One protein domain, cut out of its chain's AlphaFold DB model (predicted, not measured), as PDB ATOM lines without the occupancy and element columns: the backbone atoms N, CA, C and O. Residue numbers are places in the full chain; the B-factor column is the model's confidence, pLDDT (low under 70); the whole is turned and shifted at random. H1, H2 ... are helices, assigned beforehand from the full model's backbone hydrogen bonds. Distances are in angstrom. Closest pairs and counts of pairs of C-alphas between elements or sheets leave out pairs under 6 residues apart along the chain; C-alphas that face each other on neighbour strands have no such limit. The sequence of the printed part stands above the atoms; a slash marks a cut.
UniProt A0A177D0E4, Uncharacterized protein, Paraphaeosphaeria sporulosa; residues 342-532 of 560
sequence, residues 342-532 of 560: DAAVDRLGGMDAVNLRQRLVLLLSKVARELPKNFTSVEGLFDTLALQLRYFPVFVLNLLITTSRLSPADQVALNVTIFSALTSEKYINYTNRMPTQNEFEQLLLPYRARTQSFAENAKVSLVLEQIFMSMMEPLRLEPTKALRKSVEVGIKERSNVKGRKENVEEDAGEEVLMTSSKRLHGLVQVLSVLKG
ATOM      1  N   ASP A 342     176.996 179.973 166.439       86.31
ATOM      2  CA  ASP A 342     176.665 179.400 165.123       86.31
ATOM      3  C   ASP A 342     176.307 180.493 164.107       86.31
ATOM      4  O   ASP A 342     176.773 180.482 162.968       86.31
ATOM      5  N   ALA A 343     175.584 181.524 164.555       87.50
ATOM      6  CA  ALA A 343     175.290 182.698 163.741       87.50
ATOM      7  C   ALA A 343     176.565 183.479 163.358       87.50
ATOM      8  O   ALA A 343     176.649 184.017 162.253       87.50
ATOM      9  N   ALA A 344     177.586 183.515 164.225       90.25
ATOM     10  CA  ALA A 344     178.885 184.105 163.897       90.25
ATOM     11  C   ALA A 344     179.648 183.279 162.848       90.25
ATOM     12  O   ALA A 344     180.254 183.853 161.939       90.25
ATOM     13  N   VAL A 345     179.583 181.946 162.938       93.44
ATOM     14  CA  VAL A 345     180.157 181.036 161.933       93.44
ATOM     15  C   VAL A 345     179.488 181.261 160.577       93.44
ATOM     16  O   VAL A 345     180.180 181.435 159.571       93.44
ATOM     17  N   ASP A 346     178.159 181.340 160.538       91.25
ATOM     18  CA  ASP A 346     177.415 181.591 159.303       91.25
ATOM     19  C   ASP A 346     177.662 182.982 158.717       91.25
ATOM     20  O   ASP A 346     177.778 183.113 157.494       91.25
ATOM     21  N   ARG A 347     177.825 184.010 159.560       90.19
ATOM     22  CA  ARG A 347     178.173 185.374 159.126       90.19
ATOM     23  C   ARG A 347     179.523 185.434 158.417       90.19
ATOM     24  O   ARG A 347     179.695 186.242 157.511       90.19
ATOM     25  N   LEU A 348     180.467 184.576 158.804       92.88
ATOM     26  CA  LEU A 348     181.756 184.431 158.127       92.88
ATOM     27  C   LEU A 348     181.712 183.409 156.974       92.88
ATOM     28  O   LEU A 348     182.725 183.181 156.310       92.88
ATOM     29  N   GLY A 349     180.550 182.825 156.674       92.62
ATOM     30  CA  GLY A 349     180.353 181.899 155.559       92.62
ATOM     31  C   GLY A 349     180.785 180.463 155.850       92.62
ATOM     32  O   GLY A 349     181.193 179.742 154.940       92.62
ATOM     33  N   GLY A 350     180.707 180.047 157.115       95.31
ATOM     34  CA  GLY A 350     181.009 178.691 157.566       95.31
ATOM     35  C   GLY A 350     182.442 178.504 158.069       95.31
ATOM     36  O   GLY A 350     183.336 179.318 157.827       95.31
ATOM     37  N   MET A 351     182.676 177.386 158.759       95.94
ATOM     38  CA  MET A 351     183.960 177.113 159.417       95.94
ATOM     39  C   MET A 351     185.127 176.947 158.429       95.94
ATOM     40  O   MET A 351     186.254 177.331 158.738       95.94
ATOM     41  N   ASP A 352     184.868 176.461 157.214       96.75
ATOM     42  CA  ASP A 352     185.887 176.392 156.159       96.75
ATOM     43  C   ASP A 352     186.405 177.780 155.778       96.75
ATOM     44  O   ASP A 352     187.608 177.995 155.636       96.75
ATOM     45  N   ALA A 353     185.498 178.750 155.651       97.50
ATOM     46  CA  ALA A 353     185.858 180.120 155.329       97.50
ATOM     47  C   ALA A 353     186.621 180.762 156.496       97.50
ATOM     48  O   ALA A 353     187.594 181.477 156.272       97.50
ATOM     49  N   VAL A 354     186.233 180.482 157.745       97.62
ATOM     50  CA  VAL A 354     186.995 180.906 158.934       97.62
ATOM     51  C   VAL A 354     188.416 180.342 158.885       97.62
ATOM     52  O   VAL A 354     189.377 181.091 159.021       97.62
ATOM     53  N   ASN A 355     188.575 179.048 158.609       97.62
ATOM     54  CA  ASN A 355     189.877 178.388 158.526       97.62
ATOM     55  C   ASN A 355     190.795 179.028 157.467       97.62
ATOM     56  O   ASN A 355     191.952 179.340 157.759       97.62
ATOM     57  N   LEU A 356     190.263 179.305 156.271       98.31
ATOM     58  CA  LEU A 356     191.008 179.958 155.189       98.31
ATOM     59  C   LEU A 356     191.425 181.395 155.552       98.31
ATOM     60  O   LEU A 356     192.542 181.804 155.233       98.31
ATOM     61  N   ARG A 357     190.594 182.144 156.293       97.81
ATOM     62  CA  ARG A 357     190.977 183.465 156.830       97.81
ATOM     63  C   ARG A 357     192.137 183.366 157.814       97.81
ATOM     64  O   ARG A 357     193.080 184.144 157.728       97.81
ATOM     65  N   GLN A 358     192.102 182.384 158.710       97.69
ATOM     66  CA  GLN A 358     193.165 182.188 159.701       97.69
ATOM     67  C   GLN A 358     194.494 181.789 159.053       97.69
ATOM     68  O   GLN A 358     195.556 182.229 159.490       97.69
ATOM     69  N   ARG A 359     194.444 181.001 157.974       98.06
ATOM     70  CA  ARG A 359     195.612 180.682 157.141       98.06
ATOM     71  C   ARG A 359     196.221 181.925 156.494       98.06
ATOM     72  O   ARG A 359     197.427 182.133 156.599       98.06
ATOM     73  N   LEU A 360     195.390 182.793 155.913       98.06
ATOM     74  CA  LEU A 360     195.829 184.080 155.362       98.06
ATOM     75  C   LEU A 360     196.479 184.975 156.423       98.06
ATOM     76  O   LEU A 360     197.569 185.495 156.195       98.06
ATOM     77  N   VAL A 361     195.855 185.123 157.595       97.62
ATOM     78  CA  VAL A 361     196.410 185.914 158.707       97.62
ATOM     79  C   VAL A 361     197.765 185.358 159.160       97.62
ATOM     80  O   VAL A 361     198.708 186.126 159.357       97.62
ATOM     81  N   LEU A 362     197.896 184.032 159.263       97.62
ATOM     82  CA  LEU A 362     199.165 183.381 159.587       97.62
ATOM     83  C   LEU A 362     200.236 183.645 158.519       97.62
ATOM     84  O   LEU A 362     201.363 184.001 158.867       97.62
ATOM     85  N   LEU A 363     199.902 183.505 157.233       97.62
ATOM     86  CA  LEU A 363     200.829 183.784 156.135       97.62
ATOM     87  C   LEU A 363     201.297 185.247 156.168       97.62
ATOM     88  O   LEU A 363     202.497 185.503 156.124       97.62
ATOM     89  N   LEU A 364     200.380 186.203 156.340       96.75
ATOM     90  CA  LEU A 364     200.711 187.629 156.453       96.75
ATOM     91  C   LEU A 364     201.605 187.925 157.667       96.75
ATOM     92  O   LEU A 364     202.528 188.732 157.561       96.75
ATOM     93  N   SER A 365     201.374 187.256 158.800       96.31
ATOM     94  CA  SER A 365     202.235 187.359 159.987       96.31
ATOM     95  C   SER A 365     203.649 186.839 159.718       96.31
ATOM     96  O   SER A 365     204.620 187.503 160.088       96.31
ATOM     97  N   LYS A 366     203.789 185.702 159.018       95.81
ATOM     98  CA  LYS A 366     205.098 185.191 158.582       95.81
ATOM     99  C   LYS A 366     205.806 186.195 157.667       95.81
ATOM    100  O   LYS A 366     206.971 186.498 157.900       95.81
ATOM    101  N   VAL A 367     205.101 186.773 156.691       95.44
ATOM    102  CA  VAL A 367     205.678 187.787 155.792       95.44
ATOM    103  C   VAL A 367     206.135 189.029 156.557       95.44
ATOM    104  O   VAL A 367     207.251 189.495 156.346       95.44
ATOM    105  N   ALA A 368     205.320 189.550 157.476       94.88
ATOM    106  CA  ALA A 368     205.676 190.716 158.290       94.88
ATOM    107  C   ALA A 368     206.901 190.471 159.186       94.88
ATOM    108  O   ALA A 368     207.653 191.401 159.478       94.88
ATOM    109  N   ARG A 369     207.116 189.223 159.617       94.00
ATOM    110  CA  ARG A 369     208.281 188.837 160.416       94.00
ATOM    111  C   ARG A 369     209.565 188.806 159.596       94.00
ATOM    112  O   ARG A 369     210.564 189.356 160.048       94.00
ATOM    113  N   GLU A 370     209.532 188.189 158.417       94.88
ATOM    114  CA  GLU A 370     210.739 188.007 157.599       94.88
ATOM    115  C   GLU A 370     211.061 189.231 156.724       94.88
ATOM    116  O   GLU A 370     212.221 189.494 156.415       94.88
ATOM    117  N   LEU A 371     210.049 190.021 156.344       93.12
ATOM    118  CA  LEU A 371     210.188 191.204 155.482       93.12
ATOM    119  C   LEU A 371     209.654 192.500 156.135       93.12
ATOM    120  O   LEU A 371     208.875 193.234 155.512       93.12
ATOM    121  N   PRO A 372     210.094 192.868 157.357       92.25
ATOM    122  CA  PRO A 372     209.529 194.000 158.092       92.25
ATOM    123  C   PRO A 372     209.784 195.357 157.424       92.25
ATOM    124  O   PRO A 372     208.988 196.282 157.580       92.25
ATOM    125  N   LYS A 373     210.885 195.485 156.668       89.19
ATOM    126  CA  LYS A 373     211.256 196.719 155.951       89.19
ATOM    127  C   LYS A 373     210.475 196.915 154.654       89.19
ATOM    128  O   LYS A 373     210.299 198.047 154.222       89.19
ATOM    129  N   ASN A 374     210.061 195.822 154.019       88.25
ATOM    130  CA  ASN A 374     209.404 195.861 152.718       88.25
ATOM    131  C   ASN A 374     207.875 195.859 152.855       88.25
ATOM    132  O   ASN A 374     207.198 196.460 152.025       88.25
ATOM    133  N   PHE A 375     207.338 195.194 153.885       89.69
ATOM    134  CA  PHE A 375     205.901 195.086 154.137       89.69
ATOM    135  C   PHE A 375     205.441 195.972 155.299       89.69
ATOM    136  O   PHE A 375     204.876 197.047 155.115       89.69
ATOM    137  N   THR A 376     205.650 195.479 156.516       92.12
ATOM    138  CA  THR A 376     205.352 196.115 157.795       92.12
ATOM    139  C   THR A 376     205.999 195.278 158.886       92.12
ATOM    140  O   THR A 376     206.144 194.067 158.725       92.12
ATOM    141  N   SER A 377     206.308 195.889 160.028       93.25
ATOM    142  CA  SER A 377     206.575 195.119 161.241       93.25
ATOM    143  C   SER A 377     205.350 194.283 161.630       93.25
ATOM    144  O   SER A 377     204.210 194.632 161.295       93.25
ATOM    145  N   VAL A 378     205.588 193.198 162.371       94.00
ATOM    146  CA  VAL A 378     204.528 192.369 162.978       94.00
ATOM    147  C   VAL A 378     203.601 193.228 163.844       94.00
ATOM    148  O   VAL A 378     202.385 193.092 163.767       94.00
ATOM    149  N   GLU A 379     204.171 194.180 164.581       93.00
ATOM    150  CA  GLU A 379     203.434 195.202 165.329       93.00
ATOM    151  C   GLU A 379     202.483 195.993 164.432       93.00
ATOM    152  O   GLU A 379     201.279 195.991 164.666       93.00
ATOM    153  N   GLY A 380     202.984 196.582 163.343       91.75
ATOM    154  CA  GLY A 380     202.143 197.369 162.444       91.75
ATOM    155  C   GLY A 380     201.054 196.539 161.752       91.75
ATOM    156  O   GLY A 380     199.998 197.077 161.401       91.75
ATOM    157  N   LEU A 381     201.278 195.233 161.552       94.19
ATOM    158  CA  LEU A 381     200.245 194.311 161.077       94.19
ATOM    159  C   LEU A 381     199.169 194.094 162.149       94.19
ATOM    160  O   LEU A 381     197.982 194.198 161.837       94.19
ATOM    161  N   PHE A 382     199.567 193.823 163.394       94.94
ATOM    162  CA  PHE A 382     198.642 193.605 164.509       94.94
ATOM    163  C   PHE A 382     197.858 194.862 164.870       94.94
ATOM    164  O   PHE A 382     196.667 194.749 165.138       94.94
ATOM    165  N   ASP A 383     198.453 196.050 164.765       92.44
ATOM    166  CA  ASP A 383     197.736 197.319 164.910       92.44
ATOM    167  C   ASP A 383     196.629 197.442 163.861       92.44
ATOM    168  O   ASP A 383     195.482 197.772 164.171       92.44
ATOM    169  N   THR A 384     196.946 197.120 162.604       92.50
ATOM    170  CA  THR A 384     195.964 197.182 161.515       92.50
ATOM    171  C   THR A 384     194.855 196.143 161.714       92.50
ATOM    172  O   THR A 384     193.684 196.469 161.526       92.50
ATOM    173  N   LEU A 385     195.195 194.922 162.141       93.56
ATOM    174  CA  LEU A 385     194.223 193.879 162.481       93.56
ATOM    175  C   LEU A 385     193.333 194.294 163.655       93.56
ATOM    176  O   LEU A 385     192.114 194.208 163.551       93.56
ATOM    177  N   ALA A 386     193.906 194.791 164.749       92.81
ATOM    178  CA  ALA A 386     193.162 195.222 165.927       92.81
ATOM    179  C   ALA A 386     192.188 196.363 165.610       92.81
ATOM    180  O   ALA A 386     191.043 196.348 166.068       92.81
ATOM    181  N   LEU A 387     192.605 197.313 164.764       89.44
ATOM    182  CA  LEU A 387     191.740 198.386 164.276       89.44
ATOM    183  C   LEU A 387     190.526 197.872 163.500       89.44
ATOM    184  O   LEU A 387     189.504 198.552 163.492       89.44
ATOM    185  N   GLN A 388     190.620 196.710 162.855       87.69
ATOM    186  CA  GLN A 388     189.491 196.082 162.172       87.69
ATOM    187  C   GLN A 388     188.654 195.227 163.127       87.69
ATOM    188  O   GLN A 388     187.445 195.424 163.241       87.69
ATOM    189  N   LEU A 389     189.304 194.327 163.866       91.56
ATOM    190  CA  LEU A 389     188.659 193.351 164.743       91.56
ATOM    191  C   LEU A 389     187.865 193.999 165.883       91.56
ATOM    192  O   LEU A 389     186.841 193.455 166.291       91.56
ATOM    193  N   ARG A 390     188.264 195.185 166.367       88.62
ATOM    194  CA  ARG A 390     187.521 195.893 167.427       88.62
ATOM    195  C   ARG A 390     186.066 196.198 167.048       88.62
ATOM    196  O   ARG A 390     185.199 196.220 167.923       88.62
ATOM    197  N   TYR A 391     185.795 196.402 165.757       88.38
ATOM    198  CA  TYR A 391     184.465 196.735 165.245       88.38
ATOM    199  C   TYR A 391     183.588 195.512 164.987       88.38
ATOM    200  O   TYR A 391     182.405 195.671 164.705       88.38
ATOM    201  N   PHE A 392     184.127 194.298 165.076       89.62
ATOM    202  CA  PHE A 392     183.330 193.099 164.839       89.62
ATOM    203  C   PHE A 392     182.402 192.816 166.023       89.62
ATOM    204  O   PHE A 392     182.783 193.113 167.157       89.62
ATOM    205  N   PRO A 393     181.211 192.234 165.802       91.00
ATOM    206  CA  PRO A 393     180.336 191.789 166.886       91.00
ATOM    207  C   PRO A 393     181.048 190.836 167.856       91.00
ATOM    208  O   PRO A 393     181.985 190.131 167.465       91.00
ATOM    209  N   VAL A 394     180.604 190.796 169.115       92.25
ATOM    210  CA  VAL A 394     181.254 190.054 170.215       92.25
ATOM    211  C   VAL A 394     181.544 188.602 169.828       92.25
ATOM    212  O   VAL A 394     182.673 188.134 169.985       92.25
ATOM    213  N   PHE A 395     180.561 187.893 169.269       92.50
ATOM    214  CA  PHE A 395     180.729 186.487 168.894       92.50
ATOM    215  C   PHE A 395     181.625 186.276 167.674       92.50
ATOM    216  O   PHE A 395     182.333 185.273 167.615       92.50
ATOM    217  N   VAL A 396     181.652 187.220 166.728       93.31
ATOM    218  CA  VAL A 396     182.556 187.154 165.568       93.31
ATOM    219  C   VAL A 396     183.996 187.350 166.025       93.31
ATOM    220  O   VAL A 396     184.871 186.580 165.631       93.31
ATOM    221  N   LEU A 397     184.243 188.320 166.912       94.31
ATOM    222  CA  LEU A 397     185.557 188.480 167.529       94.31
ATOM    223  C   LEU A 397     185.951 187.211 168.294       94.31
ATOM    224  O   LEU A 397     187.048 186.702 168.078       94.31
ATOM    225  N   ASN A 398     185.055 186.679 169.134       94.56
ATOM    226  CA  ASN A 398     185.302 185.461 169.908       94.56
ATOM    227  C   ASN A 398     185.702 184.282 169.008       94.56
ATOM    228  O   ASN A 398     186.683 183.588 169.269       94.56
ATOM    229  N   LEU A 399     184.964 184.076 167.917       95.50
ATOM    230  CA  LEU A 399     185.246 183.039 166.933       95.50
ATOM    231  C   LEU A 399     186.639 183.215 166.315       95.50
ATOM    232  O   LEU A 399     187.399 182.252 166.231       95.50
ATOM    233  N   LEU A 400     187.015 184.435 165.923       95.12
ATOM    234  CA  LEU A 400     188.311 184.692 165.293       95.12
ATOM    235  C   LEU A 400     189.492 184.549 166.260       95.12
ATOM    236  O   LEU A 400     190.527 184.016 165.863       95.12
ATOM    237  N   ILE A 401     189.355 184.972 167.520       94.06
ATOM    238  CA  ILE A 401     190.438 184.821 168.505       94.06
ATOM    239  C   ILE A 401     190.606 183.364 168.960       94.06
ATOM    240  O   ILE A 401     191.732 182.939 169.199       94.06
ATOM    241  N   THR A 402     189.519 182.587 169.045       92.19
ATOM    242  CA  THR A 402     189.555 181.173 169.477       92.19
ATOM    243  C   THR A 402     190.013 180.215 168.379       92.19
ATOM    244  O   THR A 402     190.567 179.163 168.678       92.19
ATOM    245  N   THR A 403     189.808 180.569 167.107       95.00
ATOM    246  CA  THR A 403     190.203 179.749 165.943       95.00
ATOM    247  C   THR A 403     191.531 180.176 165.321       95.00
ATOM    248  O   THR A 403     191.897 179.686 164.249       95.00
ATOM    249  N   SER A 404     192.246 181.099 165.966       94.38
ATOM    250  CA  SER A 404     193.511 181.622 165.457       94.38
ATOM    251  C   SER A 404     194.537 180.519 165.214       94.38
ATOM    252  O   SER A 404     194.683 179.583 165.999       94.38
ATOM    253  N   ARG A 405     195.273 180.655 164.108       95.44
ATOM    254  CA  ARG A 405     196.400 179.784 163.739       95.44
ATOM    255  C   ARG A 405     197.761 180.419 164.021       95.44
ATOM    256  O   ARG A 405     198.786 179.859 163.637       95.44
ATOM    257  N   LEU A 406     197.774 181.601 164.635       95.12
ATOM    258  CA  LEU A 406     199.002 182.275 165.040       95.12
ATOM    259  C   LEU A 406     199.741 181.466 166.113       95.12
ATOM    260  O   LEU A 406     199.142 180.675 166.842       95.12
ATOM    261  N   SER A 407     201.056 181.675 166.221       92.31
ATOM    262  CA  SER A 407     201.809 181.115 167.345       92.31
ATOM    263  C   SER A 407     201.259 181.672 168.668       92.31
ATOM    264  O   SER A 407     200.751 182.796 168.673       92.31
ATOM    265  N   PRO A 408     201.379 180.965 169.808       90.62
ATOM    266  CA  PRO A 408     200.882 181.483 171.083       90.62
ATOM    267  C   PRO A 408     201.416 182.886 171.410       90.62
ATOM    268  O   PRO A 408     200.668 183.736 171.882       90.62
ATOM    269  N   ALA A 409     202.691 183.161 171.101       91.12
ATOM    270  CA  ALA A 409     203.311 184.474 171.303       91.12
ATOM    271  C   ALA A 409     202.677 185.569 170.443       91.12
ATOM    272  O   ALA A 409     202.310 186.624 170.958       91.12
ATOM    273  N   ASP A 410     202.486 185.291 169.158       93.81
ATOM    274  CA  ASP A 410     201.831 186.213 168.236       93.81
ATOM    275  C   ASP A 410     200.366 186.444 168.604       93.81
ATOM    276  O   ASP A 410     199.875 187.568 168.525       93.81
ATOM    277  N   GLN A 411     199.671 185.390 169.034       94.12
ATOM    278  CA  GLN A 411     198.275 185.469 169.439       94.12
ATOM    279  C   GLN A 411     198.113 186.331 170.690       94.12
ATOM    280  O   GLN A 411     197.212 187.163 170.744       94.12
ATOM    281  N   VAL A 412     198.999 186.185 171.680       94.50
ATOM    282  CA  VAL A 412     199.016 187.061 172.858       94.50
ATOM    283  C   VAL A 412     199.338 188.499 172.464       94.50
ATOM    284  O   VAL A 412     198.659 189.406 172.939       94.50
ATOM    285  N   ALA A 413     200.311 188.722 171.580       95.06
ATOM    286  CA  ALA A 413     200.640 190.059 171.101       95.06
ATOM    287  C   ALA A 413     199.442 190.725 170.401       95.06
ATOM    288  O   ALA A 413     199.064 191.828 170.782       95.06
ATOM    289  N   LEU A 414     198.786 190.032 169.463       95.62
ATOM    290  CA  LEU A 414     197.576 190.519 168.796       95.62
ATOM    291  C   LEU A 414     196.446 190.786 169.797       95.62
ATOM    292  O   LEU A 414     195.798 191.829 169.731       95.62
ATOM    293  N   ASN A 415     196.222 189.874 170.744       95.38
ATOM    294  CA  ASN A 415     195.218 190.034 171.789       95.38
ATOM    295  C   ASN A 415     195.493 191.273 172.649       95.38
ATOM    296  O   ASN A 415     194.572 192.045 172.905       95.38
ATOM    297  N   VAL A 416     196.743 191.529 173.045       94.75
ATOM    298  CA  VAL A 416     197.075 192.759 173.775       94.75
ATOM    299  C   VAL A 416     196.877 193.997 172.897       94.75
ATOM    300  O   VAL A 416     196.321 194.979 173.376       94.75
ATOM    301  N   THR A 417     197.220 193.953 171.610       94.31
ATOM    302  CA  THR A 417     196.945 195.070 170.693       94.31
ATOM    303  C   THR A 417     195.440 195.346 170.560       94.31
ATOM    304  O   THR A 417     195.019 196.503 170.605       94.31
ATOM    305  N   ILE A 418     194.596 194.306 170.476       94.44
ATOM    306  CA  ILE A 418     193.125 194.439 170.497       94.44
ATOM    307  C   ILE A 418     192.660 195.031 171.831       94.44
ATOM    308  O   ILE A 418     191.844 195.952 171.844       94.44
ATOM    309  N   PHE A 419     193.193 194.542 172.953       95.00
ATOM    310  CA  PHE A 419     192.906 195.076 174.282       95.00
ATOM    311  C   PHE A 419     193.248 196.570 174.369       95.00
ATOM    312  O   PHE A 419     192.410 197.365 174.792       95.00
ATOM    313  N   SER A 420     194.428 196.987 173.906       92.69
ATOM    314  CA  SER A 420     194.821 198.399 173.859       92.69
ATOM    315  C   SER A 420     193.911 199.219 172.942       92.69
ATOM    316  O   SER A 420     193.620 200.369 173.246       92.69
ATOM    317  N   ALA A 421     193.398 198.642 171.852       91.25
ATOM    318  CA  ALA A 421     192.460 199.326 170.962       91.25
ATOM    319  C   ALA A 421     191.047 199.507 171.557       91.25
ATOM    320  O   ALA A 421     190.305 200.378 171.090       91.25
ATOM    321  N   LEU A 422     190.670 198.687 172.548       91.81
ATOM    322  CA  LEU A 422     189.382 198.726 173.259       91.81
ATOM    323  C   LEU A 422     189.442 199.512 174.581       91.81
ATOM    324  O   LEU A 422     188.409 199.929 175.111       91.81
ATOM    325  N   THR A 423     190.637 199.708 175.133       90.56
ATOM    326  CA  THR A 423     190.865 200.383 176.418       90.56
ATOM    327  C   THR A 423     191.467 201.776 176.215       90.56
ATOM    328  O   THR A 423     191.912 202.134 175.129       90.56
ATOM    329  N   SER A 424     191.438 202.613 177.254       75.88
ATOM    330  CA  SER A 424     192.082 203.942 177.231       75.88
ATOM    331  C   SER A 424     193.556 203.897 177.649       75.88
ATOM    332  O   SER A 424     194.166 204.949 177.843       75.88
ATOM    333  N   GLU A 425     194.108 202.701 177.857       74.69
ATOM    334  CA  GLU A 425     195.427 202.521 178.450       74.69
ATOM    335  C   GLU A 425     196.557 202.726 177.444       74.69
ATOM    336  O   GLU A 425     196.379 202.654 176.225       74.69
ATOM    337  N   LYS A 426     197.754 202.994 177.979       74.88
ATOM    338  CA  LYS A 426     198.958 203.109 177.155       74.88
ATOM    339  C   LYS A 426     199.177 201.801 176.406       74.88
ATOM    340  O   LYS A 426     199.122 200.723 176.986       74.88
ATOM    341  N   TYR A 427     199.458 201.928 175.117       77.62
ATOM    342  CA  TYR A 427     199.804 200.804 174.267       77.62
ATOM    343  C   TYR A 427     201.054 200.082 174.800       77.62
ATOM    344  O   TYR A 427     202.065 200.724 175.102       77.62
ATOM    345  N   ILE A 428     200.971 198.752 174.919       81.25
ATOM    346  CA  ILE A 428     202.075 197.894 175.362       81.25
ATOM    347  C   ILE A 428     202.376 196.883 174.260       81.25
ATOM    348  O   ILE A 428     201.542 196.047 173.920       81.25
ATOM    349  N   ASN A 429     203.594 196.937 173.728       85.00
ATOM    350  CA  ASN A 429     204.026 196.046 172.663       85.00
ATOM    351  C   ASN A 429     204.593 194.729 173.230       85.00
ATOM    352  O   ASN A 429     205.627 194.719 173.903       85.00
ATOM    353  N   TYR A 430     203.939 193.613 172.893       88.81
ATOM    354  CA  TYR A 430     204.355 192.244 173.232       88.81
ATOM    355  C   TYR A 430     204.730 191.393 172.007       88.81
ATOM    356  O   TYR A 430     204.826 190.174 172.088       88.81
ATOM    357  N   THR A 431     204.999 192.007 170.856       87.81
ATOM    358  CA  THR A 431     205.357 191.271 169.623       87.81
ATOM    359  C   THR A 431     206.648 190.461 169.737       87.81
ATOM    360  O   THR A 431     206.785 189.433 169.085       87.81
ATOM    361  N   ASN A 432     207.574 190.885 170.602       86.75
ATOM    362  CA  ASN A 432     208.868 190.225 170.802       86.75
ATOM    363  C   ASN A 432     208.966 189.432 172.115       86.75
ATOM    364  O   ASN A 432     209.980 188.783 172.367       86.75
ATOM    365  N   ARG A 433     207.959 189.510 172.995       89.12
ATOM    366  CA  ARG A 433     207.967 188.828 174.299       89.12
ATOM    367  C   ARG A 433     206.557 188.647 174.832       89.12
ATOM    368  O   ARG A 433     205.709 189.502 174.639       89.12
ATOM    369  N   MET A 434     206.347 187.614 175.634       89.31
ATOM    370  CA  MET A 434     205.105 187.476 176.395       89.31
ATOM    371  C   MET A 434     205.052 188.434 177.599       89.31
ATOM    372  O   MET A 434     206.108 188.773 178.153       89.31
ATOM    373  N   PRO A 435     203.845 188.808 178.059       91.94
ATOM    374  CA  PRO A 435     203.653 189.481 179.336       91.94
ATOM    375  C   PRO A 435     204.148 188.624 180.506       91.94
ATOM    376  O   PRO A 435     204.068 187.393 180.494       91.94
ATOM    377  N   THR A 436     204.670 189.287 181.533       92.88
ATOM    378  CA  THR A 436     204.947 188.670 182.838       92.88
ATOM    379  C   THR A 436     203.678 188.620 183.686       92.88
ATOM    380  O   THR A 436     202.731 189.368 183.441       92.88
ATOM    381  N   GLN A 437     203.653 187.778 184.726       94.31
ATOM    382  CA  GLN A 437     202.520 187.730 185.654       94.31
ATOM    383  C   GLN A 437     202.226 189.102 186.281       94.31
ATOM    384  O   GLN A 437     201.073 189.518 186.309       94.31
ATOM    385  N   ASN A 438     203.254 189.838 186.720       94.44
ATOM    386  CA  ASN A 438     203.062 191.158 187.324       94.44
ATOM    387  C   ASN A 438     202.451 192.169 186.337       94.44
ATOM    388  O   ASN A 438     201.546 192.916 186.693       94.44
ATOM    389  N   GLU A 439     202.909 192.170 185.082       93.25
ATOM    390  CA  GLU A 439     202.326 193.025 184.042       93.25
ATOM    391  C   GLU A 439     200.878 192.632 183.739       93.25
ATOM    392  O   GLU A 439     200.025 193.502 183.602       93.25
ATOM    393  N   PHE A 440     200.565 191.338 183.696       94.00
ATOM    394  CA  PHE A 440     199.195 190.877 183.493       94.00
ATOM    395  C   PHE A 440     198.267 191.299 184.644       94.00
ATOM    396  O   PHE A 440     197.154 191.772 184.406       94.00
ATOM    397  N   GLU A 441     198.743 191.205 185.888       95.12
ATOM    398  CA  GLU A 441     198.010 191.590 187.097       95.12
ATOM    399  C   GLU A 441     197.780 193.097 187.239       95.12
ATOM    400  O   GLU A 441     196.747 193.486 187.786       95.12
ATOM    401  N   GLN A 442     198.727 193.929 186.794       92.62
ATOM    402  CA  GLN A 442     198.699 195.381 187.002       92.62
ATOM    403  C   GLN A 442     198.234 196.162 185.773       92.62
ATOM    404  O   GLN A 442     197.568 197.180 185.930       92.62
ATOM    405  N   LEU A 443     198.586 195.706 184.568       92.19
ATOM    406  CA  LEU A 443     198.429 196.467 183.323       92.19
ATOM    407  C   LEU A 443     197.303 195.947 182.421       92.19
ATOM    408  O   LEU A 443     196.890 196.659 181.512       92.19
ATOM    409  N   LEU A 444     196.801 194.727 182.651       93.69
ATOM    410  CA  LEU A 444     195.810 194.091 181.776       93.69
ATOM    411  C   LEU A 444     194.522 193.719 182.526       93.69
ATOM    412  O   LEU A 444     193.464 194.292 182.268       93.69
ATOM    413  N   LEU A 445     194.598 192.797 183.492       95.06
ATOM    414  CA  LEU A 445     193.433 192.236 184.192       95.06
ATOM    415  C   LEU A 445     192.478 193.257 184.841       95.06
ATOM    416  O   LEU A 445     191.265 193.041 184.728       95.06
ATOM    417  N   PRO A 446     192.951 194.330 185.512       94.06
ATOM    418  CA  PRO A 446     192.074 195.235 186.259       94.06
ATOM    419  C   PRO A 446     191.184 196.119 185.382       94.06
ATOM    420  O   PRO A 446     190.228 196.708 185.883       94.06
ATOM    421  N   TYR A 447     191.503 196.246 184.095       92.25
ATOM    422  CA  TYR A 447     190.908 197.268 183.248       92.25
ATOM    423  C   TYR A 447     189.627 196.815 182.551       92.25
ATOM    424  O   TYR A 447     189.329 195.629 182.361       92.25
ATOM    425  N   ARG A 448     188.866 197.832 182.156       93.88
ATOM    426  CA  ARG A 448     187.600 197.741 181.439       93.88
ATOM    427  C   ARG A 448     187.686 198.508 180.122       93.88
ATOM    428  O   ARG A 448     188.602 199.312 179.939       93.88
ATOM    429  N   ALA A 449     186.742 198.270 179.220       93.50
ATOM    430  CA  ALA A 449     186.679 199.000 177.957       93.50
ATOM    431  C   ALA A 449     186.513 200.511 178.187       93.50
ATOM    432  O   ALA A 449     186.013 200.957 179.225       93.50
ATOM    433  N   ARG A 450     186.911 201.316 177.197       91.38
ATOM    434  CA  ARG A 450     186.775 202.778 177.256       91.38
ATOM    435  C   ARG A 450     185.314 203.220 177.378       91.38
ATOM    436  O   ARG A 450     185.037 204.255 177.989       91.38
ATOM    437  N   THR A 451     184.388 202.477 176.781       89.12
ATOM    438  CA  THR A 451     182.963 202.812 176.789       89.12
ATOM    439  C   THR A 451     182.200 202.105 177.916       89.12
ATOM    440  O   THR A 451     182.650 201.128 178.513       89.12
ATOM    441  N   GLN A 452     180.998 202.609 178.209       90.12
ATOM    442  CA  GLN A 452     180.050 202.020 179.166       90.12
ATOM    443  C   GLN A 452     179.155 200.946 178.505       90.12
ATOM    444  O   GLN A 452     177.974 200.849 178.834       90.12
ATOM    445  N   SER A 453     179.702 200.200 177.539       91.81
ATOM    446  CA  SER A 453     179.021 199.152 176.762       91.81
ATOM    447  C   SER A 453     179.303 197.770 177.348       91.81
ATOM    448  O   SER A 453     180.460 197.448 177.639       91.81
ATOM    449  N   PHE A 454     178.276 196.933 177.482       93.62
ATOM    450  CA  PHE A 454     178.456 195.521 177.809       93.62
ATOM    451  C   PHE A 454     179.200 194.786 176.694       93.62
ATOM    452  O   PHE A 454     180.113 194.018 176.986       93.62
ATOM    453  N   ALA A 455     178.890 195.077 175.428       91.94
ATOM    454  CA  ALA A 455     179.521 194.441 174.276       91.94
ATOM    455  C   ALA A 455     181.037 194.692 174.223       91.94
ATOM    456  O   ALA A 455     181.824 193.752 174.104       91.94
ATOM    457  N   GLU A 456     181.491 195.940 174.375       93.25
ATOM    458  CA  GLU A 456     182.935 196.218 174.393       93.25
ATOM    459  C   GLU A 456     183.637 195.602 175.612       93.25
ATOM    460  O   GLU A 456     184.739 195.063 175.487       93.25
ATOM    461  N   ASN A 457     182.998 195.620 176.785       95.56
ATOM    462  CA  ASN A 457     183.554 194.990 177.984       95.56
ATOM    463  C   ASN A 457     183.614 193.462 177.865       95.56
ATOM    464  O   ASN A 457     184.574 192.854 178.345       95.56
ATOM    465  N   ALA A 458     182.656 192.843 177.176       95.81
ATOM    466  CA  ALA A 458     182.688 191.427 176.837       95.81
ATOM    467  C   ALA A 458     183.887 191.100 175.941       95.81
ATOM    468  O   ALA A 458     184.631 190.172 176.249       95.81
ATOM    469  N   LYS A 459     184.144 191.900 174.894       95.81
ATOM    470  CA  LYS A 459     185.327 191.744 174.024       95.81
ATOM    471  C   LYS A 459     186.631 191.819 174.819       95.81
ATOM    472  O   LYS A 459     187.479 190.944 174.667       95.81
ATOM    473  N   VAL A 460     186.769 192.813 175.705       96.44
ATOM    474  CA  VAL A 460     187.929 192.925 176.610       96.44
ATOM    475  C   VAL A 460     188.071 191.662 177.460       96.44
ATOM    476  O   VAL A 460     189.160 191.101 177.552       96.44
ATOM    477  N   SER A 461     186.976 191.184 178.053       96.62
ATOM    478  CA  SER A 461     186.994 190.003 178.917       96.62
ATOM    479  C   SER A 461     187.388 188.726 178.159       96.62
ATOM    480  O   SER A 461     188.222 187.967 178.646       96.62
ATOM    481  N   LEU A 462     186.884 188.527 176.936       96.38
ATOM    482  CA  LEU A 462     187.248 187.394 176.075       96.38
ATOM    483  C   LEU A 462     188.725 187.412 175.668       96.38
ATOM    484  O   LEU A 462     189.393 186.380 175.688       96.38
ATOM    485  N   VAL A 463     189.255 188.582 175.314       96.19
ATOM    486  CA  VAL A 463     190.673 188.747 174.975       96.19
ATOM    487  C   VAL A 463     191.557 188.416 176.182       96.19
ATOM    488  O   VAL A 463     192.542 187.689 176.045       96.19
ATOM    489  N   LEU A 464     191.176 188.873 177.381       96.38
ATOM    490  CA  LEU A 464     191.880 188.541 178.624       96.38
ATOM    491  C   LEU A 464     191.817 187.043 178.953       96.38
ATOM    492  O   LEU A 464     192.814 186.502 179.424       96.38
ATOM    493  N   GLU A 465     190.701 186.358 178.679       95.25
ATOM    494  CA  GLU A 465     190.617 184.895 178.803       95.25
ATOM    495  C   GLU A 465     191.635 184.188 177.901       95.25
ATOM    496  O   GLU A 465     192.353 183.303 178.363       95.25
ATOM    497  N   GLN A 466     191.738 184.593 176.631       94.69
ATOM    498  CA  GLN A 466     192.687 183.989 175.690       94.69
ATOM    499  C   GLN A 466     194.143 184.231 176.101       94.69
ATOM    500  O   GLN A 466     194.972 183.322 176.003       94.69
ATOM    501  N   ILE A 467     194.457 185.432 176.602       94.62
ATOM    502  CA  ILE A 467     195.781 185.738 177.161       94.62
ATOM    503  C   ILE A 467     196.043 184.864 178.391       94.62
ATOM    504  O   ILE A 467     197.104 184.251 178.469       94.62
ATOM    505  N   PHE A 468     195.078 184.744 179.311       95.00
ATOM    506  CA  PHE A 468     195.210 183.903 180.504       95.00
ATOM    507  C   PHE A 468     195.530 182.457 180.115       95.00
ATOM    508  O   PHE A 468     196.515 181.903 180.598       95.00
ATOM    509  N   MET A 469     194.744 181.860 179.212       92.50
ATOM    510  CA  MET A 469     194.967 180.488 178.742       92.50
ATOM    511  C   MET A 469     196.342 180.329 178.081       92.50
ATOM    512  O   MET A 469     197.069 179.392 178.397       92.50
ATOM    513  N   SER A 470     196.754 181.290 177.253       91.06
ATOM    514  CA  SER A 470     198.073 181.275 176.601       91.06
ATOM    515  C   SER A 470     199.241 181.495 177.575       91.06
ATOM    516  O   SER A 470     200.371 181.123 177.285       91.06
ATOM    517  N   MET A 471     199.005 182.117 178.734       91.00
ATOM    518  CA  MET A 471     200.005 182.276 179.797       91.00
ATOM    519  C   MET A 471     200.026 181.102 180.783       91.00
ATOM    520  O   MET A 471     200.993 180.954 181.532       91.00
ATOM    521  N   MET A 472     198.984 180.267 180.808       88.25
ATOM    522  CA  MET A 472     199.012 178.997 181.539       88.25
ATOM    523  C   MET A 472     199.940 177.981 180.862       88.25
ATOM    524  O   MET A 472     200.524 177.149 181.554       88.25
ATOM    525  N   GLU A 473     200.112 178.068 179.541       78.50
ATOM    526  CA  GLU A 473     200.955 177.175 178.747       78.50
ATOM    527  C   GLU A 473     201.951 177.983 177.889       78.50
ATOM    528  O   GLU A 473     201.575 178.529 176.853       78.50
ATOM    529  N   PRO A 474     203.236 178.105 178.282       73.38
ATOM    530  CA  PRO A 474     203.929 177.423 179.380       73.38
ATOM    531  C   PRO A 474     203.570 178.044 180.737       73.38
ATOM    532  O   PRO A 474     203.256 179.224 180.752       73.38
ATOM    533  N   LEU A 475     203.661 177.284 181.841       77.81
ATOM    534  CA  LEU A 475     203.282 177.616 183.237       77.81
ATOM    535  C   LEU A 475     203.875 178.936 183.802       77.81
ATOM    536  O   LEU A 475     204.595 178.924 184.798       77.81
ATOM    537  N   ARG A 476     203.585 180.081 183.178       84.31
ATOM    538  CA  ARG A 476     204.089 181.424 183.513       84.31
ATOM    539  C   ARG A 476     203.249 182.104 184.587       84.31
ATOM    540  O   ARG A 476     203.613 183.190 185.033       84.31
ATOM    541  N   LEU A 477     202.126 181.497 184.957       90.69
ATOM    542  CA  LEU A 477     201.248 181.963 186.016       90.69
ATOM    543  C   LEU A 477     201.398 181.080 187.253       90.69
ATOM    544  O   LEU A 477     201.333 179.853 187.180       90.69
ATOM    545  N   GLU A 478     201.534 181.731 188.399       90.75
ATOM    546  CA  GLU A 478     201.438 181.136 189.724       90.75
ATOM    547  C   GLU A 478     200.129 181.579 190.399       90.75
ATOM    548  O   GLU A 478     199.735 182.747 190.275       90.75
ATOM    549  N   PRO A 479     199.441 180.686 191.139       90.12
ATOM    550  CA  PRO A 479     198.169 180.977 191.795       90.12
ATOM    551  C   PRO A 479     198.377 181.862 193.035       90.12
ATOM    552  O   PRO A 479     198.273 181.424 194.182       90.12
ATOM    553  N   THR A 480     198.684 183.139 192.816       92.31
ATOM    554  CA  THR A 480     198.902 184.118 193.883       92.31
ATOM    555  C   THR A 480     197.587 184.766 194.324       92.31
ATOM    556  O   THR A 480     196.600 184.850 193.585       92.31
ATOM    557  N   LYS A 481     197.565 185.288 195.558       91.75
ATOM    558  CA  LYS A 481     196.444 186.118 196.039       91.75
ATOM    559  C   LYS A 481     196.298 187.404 195.217       91.75
ATOM    560  O   LYS A 481     195.181 187.892 195.072       91.75
ATOM    561  N   ALA A 482     197.408 187.934 194.695       94.06
ATOM    562  CA  ALA A 482     197.424 189.115 193.839       94.06
ATOM    563  C   ALA A 482     196.701 188.840 192.516       94.06
ATOM    564  O   ALA A 482     195.753 189.556 192.202       94.06
ATOM    565  N   LEU A 483     197.021 187.726 191.843       94.31
ATOM    566  CA  LEU A 483     196.340 187.290 190.624       94.31
ATOM    567  C   LEU A 483     194.830 187.181 190.818       94.31
ATOM    568  O   LEU A 483     194.055 187.768 190.064       94.31
ATOM    569  N   ARG A 484     194.402 186.473 191.872       94.19
ATOM    570  CA  ARG A 484     192.978 186.318 192.194       94.19
ATOM    571  C   ARG A 484     192.300 187.673 192.409       94.19
ATOM    572  O   ARG A 484     191.234 187.917 191.847       94.19
ATOM    573  N   LYS A 485     192.929 188.555 193.189       95.69
ATOM    574  CA  LYS A 485     192.405 189.894 193.466       95.69
ATOM    575  C   LYS A 485     192.297 190.729 192.188       95.69
ATOM    576  O   LYS A 485     191.277 191.379 191.995       95.69
ATOM    577  N   SER A 486     193.299 190.702 191.309       95.88
ATOM    578  CA  SER A 486     193.262 191.433 190.037       95.88
ATOM    579  C   SER A 486     192.148 190.934 189.116       95.88
ATOM    580  O   SER A 486     191.461 191.750 188.504       95.88
ATOM    581  N   VAL A 487     191.906 189.618 189.064       96.19
ATOM    582  CA  VAL A 487     190.768 189.039 188.325       96.19
ATOM    583  C   VAL A 487     189.431 189.520 188.901       96.19
ATOM    584  O   VAL A 487     188.583 189.998 188.151       96.19
ATOM    585  N   GLU A 488     189.251 189.450 190.223       96.25
ATOM    586  CA  GLU A 488     188.033 189.906 190.914       96.25
ATOM    587  C   GLU A 488     187.755 191.400 190.700       96.25
ATOM    588  O   GLU A 488     186.622 191.789 190.405       96.25
ATOM    589  N   VAL A 489     188.792 192.235 190.818       96.25
ATOM    590  CA  VAL A 489     188.704 193.680 190.571       96.25
ATOM    591  C   VAL A 489     188.302 193.941 189.122       96.25
ATOM    592  O   VAL A 489     187.332 194.655 188.888       96.25
ATOM    593  N   GLY A 490     188.976 193.313 188.156       95.19
ATOM    594  CA  GLY A 490     188.672 193.492 186.738       95.19
ATOM    595  C   GLY A 490     187.254 193.065 186.358       95.19
ATOM    596  O   GLY A 490     186.572 193.777 185.625       95.19
ATOM    597  N   ILE A 491     186.776 191.930 186.881       96.00
ATOM    598  CA  ILE A 491     185.395 191.463 186.669       96.00
ATOM    599  C   ILE A 491     184.398 192.496 187.200       96.00
ATOM    600  O   ILE A 491     183.444 192.861 186.508       96.00
ATOM    601  N   LYS A 492     184.635 193.013 188.411       95.94
ATOM    602  CA  LYS A 492     183.779 194.040 189.002       95.94
ATOM    603  C   LYS A 492     183.761 195.309 188.147       95.94
ATOM    604  O   LYS A 492     182.679 195.799 187.845       95.94
ATOM    605  N   GLU A 493     184.917 195.799 187.709       94.62
ATOM    606  CA  GLU A 493     185.007 197.010 186.883       94.62
ATOM    607  C   GLU A 493     184.337 196.847 185.510       94.62
ATOM    608  O   GLU A 493     183.625 197.748 185.067       94.62
ATOM    609  N   ARG A 494     184.498 195.691 184.853       94.81
ATOM    610  CA  ARG A 494     183.853 195.405 183.558       94.81
ATOM    611  C   ARG A 494     182.338 195.235 183.669       94.81
ATOM    612  O   ARG A 494     181.622 195.664 182.773       94.81
ATOM    613  N   SER A 495     181.852 194.641 184.760       93.19
ATOM    614  CA  SER A 495     180.409 194.478 185.025       93.19
ATOM    615  C   SER A 495     179.723 195.759 185.515       93.19
ATOM    616  O   SER A 495     178.503 195.873 185.432       93.19
ATOM    617  N   ASN A 496     180.485 196.742 186.001       92.56
ATOM    618  CA  ASN A 496     179.967 198.020 186.489       92.56
ATOM    619  C   ASN A 496     179.710 199.008 185.336       92.56
ATOM    620  O   ASN A 496     180.253 200.116 185.296       92.56
ATOM    621  N   VAL A 497     178.888 198.589 184.376       90.06
ATOM    622  CA  VAL A 497     178.433 199.402 183.244       90.06
ATOM    623  C   VAL A 497     176.912 199.402 183.177       90.06
ATOM    624  O   VAL A 497     176.248 198.535 183.736       90.06
ATOM    625  N   LYS A 498     176.342 200.431 182.543       81.38
ATOM    626  CA  LYS A 498     174.882 200.583 182.437       81.38
ATOM    627  C   LYS A 498     174.312 199.992 181.146       81.38
ATOM    628  O   LYS A 498     173.109 199.757 181.101       81.38
ATOM    629  N   GLY A 499     175.155 199.795 180.128       79.06
ATOM    630  CA  GLY A 499     174.734 199.397 178.788       79.06
ATOM    631  C   GLY A 499     173.805 200.417 178.126       79.06
ATOM    632  O   GLY A 499     173.425 201.439 178.710       79.06
ATOM    633  N   ARG A 500     173.424 200.140 176.879       76.38
ATOM    634  CA  ARG A 500     172.274 200.795 176.240       76.38
ATOM    635  C   ARG A 500     171.105 199.822 176.262       76.38
ATOM    636  O   ARG A 500     171.242 198.703 175.788       76.38
ATOM    637  N   LYS A 501     169.970 200.256 176.812       71.50
ATOM    638  CA  LYS A 501     168.742 199.452 176.828       71.50
ATOM    639  C   LYS A 501     168.265 199.193 175.397       71.50
ATOM    640  O   LYS A 501     168.391 200.084 174.561       71.50
ATOM    641  N   GLU A 502     167.691 198.012 175.170       71.06
ATOM    642  CA  GLU A 502     167.065 197.601 173.899       71.06
ATOM    643  C   GLU A 502     168.043 197.469 172.717       71.06
ATOM    644  O   GLU A 502     167.654 197.595 171.557       71.06
ATOM    645  N   ASN A 503     169.320 197.185 172.994       79.44
ATOM    646  CA  ASN A 503     170.281 196.794 171.969       79.44
ATOM    647  C   ASN A 503     170.649 195.320 172.152       79.44
ATOM    648  O   ASN A 503     171.283 194.949 173.132       79.44
ATOM    649  N   VAL A 504     170.309 194.489 171.171       82.12
ATOM    650  CA  VAL A 504     170.531 193.042 171.262       82.12
ATOM    651  C   VAL A 504     172.026 192.680 171.300       82.12
ATOM    652  O   VAL A 504     172.395 191.673 171.892       82.12
ATOM    653  N   GLU A 505     172.911 193.507 170.727       84.62
ATOM    654  CA  GLU A 505     174.365 193.323 170.875       84.62
ATOM    655  C   GLU A 505     174.833 193.627 172.310       84.62
ATOM    656  O   GLU A 505     175.777 193.007 172.799       84.62
ATOM    657  N   GLU A 506     174.167 194.549 173.015       89.88
ATOM    658  CA  GLU A 506     174.436 194.808 174.435       89.88
ATOM    659  C   GLU A 506     173.937 193.655 175.307       89.88
ATOM    660  O   GLU A 506     174.679 193.227 176.186       89.88
ATOM    661  N   ASP A 507     172.752 193.109 175.022       86.81
ATOM    662  CA  ASP A 507     172.198 191.953 175.741       86.81
ATOM    663  C   ASP A 507     173.092 190.711 175.557       86.81
ATOM    664  O   ASP A 507     173.479 190.046 176.522       86.81
ATOM    665  N   ALA A 508     173.506 190.442 174.313       86.94
ATOM    666  CA  ALA A 508     174.492 189.413 173.983       86.94
ATOM    667  C   ALA A 508     175.836 189.661 174.689       86.94
ATOM    668  O   ALA A 508     176.450 188.744 175.240       86.94
ATOM    669  N   GLY A 509     176.295 190.914 174.695       89.62
ATOM    670  CA  GLY A 509     177.489 191.338 175.416       89.62
ATOM    671  C   GLY A 509     177.393 191.064 176.915       89.62
ATOM    672  O   GLY A 509     178.344 190.552 177.503       89.62
ATOM    673  N   GLU A 510     176.250 191.347 177.537       92.50
ATOM    674  CA  GLU A 510     176.016 191.115 178.961       92.50
ATOM    675  C   GLU A 510     176.078 189.617 179.293       92.50
ATOM    676  O   GLU A 510     176.800 189.214 180.212       92.50
ATOM    677  N   GLU A 511     175.416 188.770 178.501       91.06
ATOM    678  CA  GLU A 511     175.460 187.314 178.670       91.06
ATOM    679  C   GLU A 511     176.891 186.766 178.540       91.06
ATOM    680  O   GLU A 511     177.369 185.988 179.385       91.06
ATOM    681  N   VAL A 512     177.610 187.195 177.499       92.06
ATOM    682  CA  VAL A 512     178.992 186.772 177.257       92.06
ATOM    683  C   VAL A 512     179.904 187.251 178.379       92.06
ATOM    684  O   VAL A 512     180.734 186.472 178.849       92.06
ATOM    685  N   LEU A 513     179.742 188.485 178.857       94.19
ATOM    686  CA  LEU A 513     180.528 189.043 179.954       94.19
ATOM    687  C   LEU A 513     180.297 188.279 181.265       94.19
ATOM    688  O   LEU A 513     181.251 187.970 181.986       94.19
ATOM    689  N   MET A 514     179.050 187.915 181.562       93.44
ATOM    690  CA  MET A 514     178.708 187.114 182.736       93.44
ATOM    691  C   MET A 514     179.312 185.711 182.661       93.44
ATOM    692  O   MET A 514     179.874 185.209 183.641       93.44
ATOM    693  N   THR A 515     179.246 185.077 181.491       93.62
ATOM    694  CA  THR A 515     179.826 183.744 181.275       93.62
ATOM    695  C   THR A 515     181.356 183.792 181.314       93.62
ATOM    696  O   THR A 515     181.990 182.947 181.947       93.62
ATOM    697  N   SER A 516     181.946 184.827 180.721       94.38
ATOM    698  CA  SER A 516     183.379 185.125 180.754       94.38
ATOM    699  C   SER A 516     183.898 185.293 182.176       94.38
ATOM    700  O   SER A 516     184.896 184.686 182.559       94.38
ATOM    701  N   SER A 517     183.169 186.039 183.006       94.44
ATOM    702  CA  SER A 517     183.523 186.258 184.410       94.44
ATOM    703  C   SER A 517     183.599 184.941 185.190       94.44
ATOM    704  O   SER A 517     184.549 184.709 185.938       94.44
ATOM    705  N   LYS A 518     182.640 184.030 184.964       94.94
ATOM    706  CA  LYS A 518     182.667 182.678 185.545       94.94
ATOM    707  C   LYS A 518     183.862 181.866 185.041       94.94
ATOM    708  O   LYS A 518     184.512 181.200 185.845       94.94
ATOM    709  N   ARG A 519     184.180 181.932 183.742       95.12
ATOM    710  CA  ARG A 519     185.335 181.227 183.159       95.12
ATOM    711  C   ARG A 519     186.661 181.743 183.709       95.12
ATOM    712  O   ARG A 519     187.477 180.925 184.106       95.12
ATOM    713  N   LEU A 520     186.853 183.057 183.834       94.69
ATOM    714  CA  LEU A 520     188.056 183.641 184.443       94.69
ATOM    715  C   LEU A 520     188.246 183.187 185.899       94.69
ATOM    716  O   LEU A 520     189.351 182.802 186.283       94.69
ATOM    717  N   HIS A 521     187.176 183.159 186.700       94.06
ATOM    718  CA  HIS A 521     187.230 182.570 188.041       94.06
ATOM    719  C   HIS A 521     187.607 181.084 188.004       94.06
ATOM    720  O   HIS A 521     188.471 180.649 188.770       94.06
ATOM    721  N   GLY A 522     187.000 180.323 187.093       93.12
ATOM    722  CA  GLY A 522     187.324 178.918 186.859       93.12
ATOM    723  C   GLY A 522     188.791 178.705 186.479       93.12
ATOM    724  O   GLY A 522     189.435 177.834 187.049       93.12
ATOM    725  N   LEU A 523     189.361 179.535 185.603       93.62
ATOM    726  CA  LEU A 523     190.765 179.452 185.185       93.62
ATOM    727  C   LEU A 523     191.731 179.655 186.360       93.62
ATOM    728  O   LEU A 523     192.704 178.915 186.485       93.62
ATOM    729  N   VAL A 524     191.437 180.580 187.282       93.06
ATOM    730  CA  VAL A 524     192.227 180.747 188.518       93.06
ATOM    731  C   VAL A 524     192.145 179.500 189.410       93.06
ATOM    732  O   VAL A 524     193.142 179.105 190.027       93.06
ATOM    733  N   GLN A 525     190.977 178.854 189.489       90.69
ATOM    734  CA  GLN A 525     190.811 177.602 190.234       90.69
ATOM    735  C   GLN A 525     191.575 176.450 189.571       90.69
ATOM    736  O   GLN A 525     192.318 175.752 190.257       90.69
ATOM    737  N   VAL A 526     191.459 176.293 188.250       91.06
ATOM    738  CA  VAL A 526     192.200 175.289 187.470       91.06
ATOM    739  C   VAL A 526     193.703 175.482 187.645       91.06
ATOM    740  O   VAL A 526     194.405 174.520 187.935       91.06
ATOM    741  N   LEU A 527     194.197 176.721 187.571       90.69
ATOM    742  CA  LEU A 527     195.604 177.037 187.821       90.69
ATOM    743  C   LEU A 527     196.056 176.618 189.229       90.69
ATOM    744  O   LEU A 527     197.146 176.076 189.395       90.69
ATOM    745  N   SER A 528     195.205 176.834 190.237       88.19
ATOM    746  CA  SER A 528     195.480 176.411 191.616       88.19
ATOM    747  C   SER A 528     195.602 174.885 191.713       88.19
ATOM    748  O   SER A 528     196.546 174.383 192.319       88.19
ATOM    749  N   VAL A 529     194.695 174.150 191.060       88.00
ATOM    750  CA  VAL A 529     194.708 172.679 191.024       88.00
ATOM    751  C   VAL A 529     195.935 172.145 190.281       88.00
ATOM    752  O   VAL A 529     196.608 171.253 190.793       88.00
ATOM    753  N   LEU A 530     196.280 172.714 189.120       84.75
ATOM    754  CA  LEU A 530     197.452 172.314 188.326       84.75
ATOM    755  C   LEU A 530     198.772 172.465 189.095       84.75
ATOM    756  O   LEU A 530     199.715 171.717 188.856       84.75
ATOM    757  N   LYS A 531     198.838 173.414 190.035       83.69
ATOM    758  CA  LYS A 531     200.000 173.656 190.902       83.69
ATOM    759  C   LYS A 531     199.906 172.942 192.259       83.69
ATOM    760  O   LYS A 531     200.697 173.224 193.153       83.69
ATOM    761  N   GLY A 532     198.962 172.010 192.421       73.56
ATOM    762  CA  GLY A 532     198.845 171.151 193.603       73.56
ATOM    763  C   GLY A 532     198.147 171.785 194.811       73.56
ATOM    764  O   GLY A 532     198.187 171.216 195.901       73.56
TER     765      GLY A 532
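What this domain is: This is residues 342 to 532 of the 560 residues of an uncharacterized protein of Paraphaeosphaeria sporulosa (UniProt A0A177D0E4). What is the main picture? H7 runs through the middle of a compact globule of helices, with H4 and H5 packed on one side of it and H8 and H9 on the other; H7, H8 and H9 form an up-and-down bundle, each running against the one before it, their centres in a triangle. H2 and H3 make a helical hairpin with H3 packed on H5, while short H1 packs on H4 and short H6 on H8. How much is printed? The printed part has 191 residues with nine named helices, H1 to H9 in chain order, and no named strand; the class is all helix. The whole is compact and rounded, with a radius of gyration of the C-alphas of 16.4 A and spans of 45 by 42 by 30 A.

How they stand to each other: What does the first helix touch? H1, residues 342 to 347, touches H4, residues 394 to 402, about perpendicular at 86 degrees; their closest C-alphas, of Ala 344 and Val 396, are 5.1 A apart. What follows it? H2, residues 351 to 370, forms a hairpin with H3, residues 378 to 389, at a shallow tilt of 30 degrees; residues 365 to 369 and 378 to 381 alone touch, and the closest C-alphas, of Ala 368 and Val 378, are 5.1 A apart. H3 touches H5, residues 408 to 422, at a steep tilt of 52 degrees, with the C-alphas of Ala 386 and Ile 418 closest at 4.6 A. Which helix is the hub? H7, residues 454 to 472, touches H4, H5, H8, residues 481 to 495, and H9, residues 504 to 530. It runs the same way as H9 at a shallow tilt of 21 degrees, with the C-alphas of Ala 455 and Gly 509 closest at 3.9 A. What of the rest? H6, residues 437 to 444, touches H8 at residues 482 to 487 alone, with the C-alphas of Glu 441 and Ser 486 closest at 5.6 A. In H1 to H9 every O i to N i+4 pair is within hydrogen-bond range.

Where its parts are: Where do the first and last helices lie? H1 begins at C-alpha 342, (176.665, 179.400, 165.123), and H9 ends at C-alpha 530, (197.452, 172.314, 188.326). How long are the longer ones? From first to last C-alpha H2 measures 29.0 A, H5 20.8 A, H7 26.6 A, H8 21.2 A and H9 38.0 A.

The domain as a whole: Is the printed part continuous? It has no cut, and the link from H5 to H6, residues 423 to 436, is long. How far and how sure? The two farthest C-alphas, of Asn 374 and Gly 532, are 48.9 A apart; the mean pLDDT of the printed part is 91.6, and no printed residue is under 70.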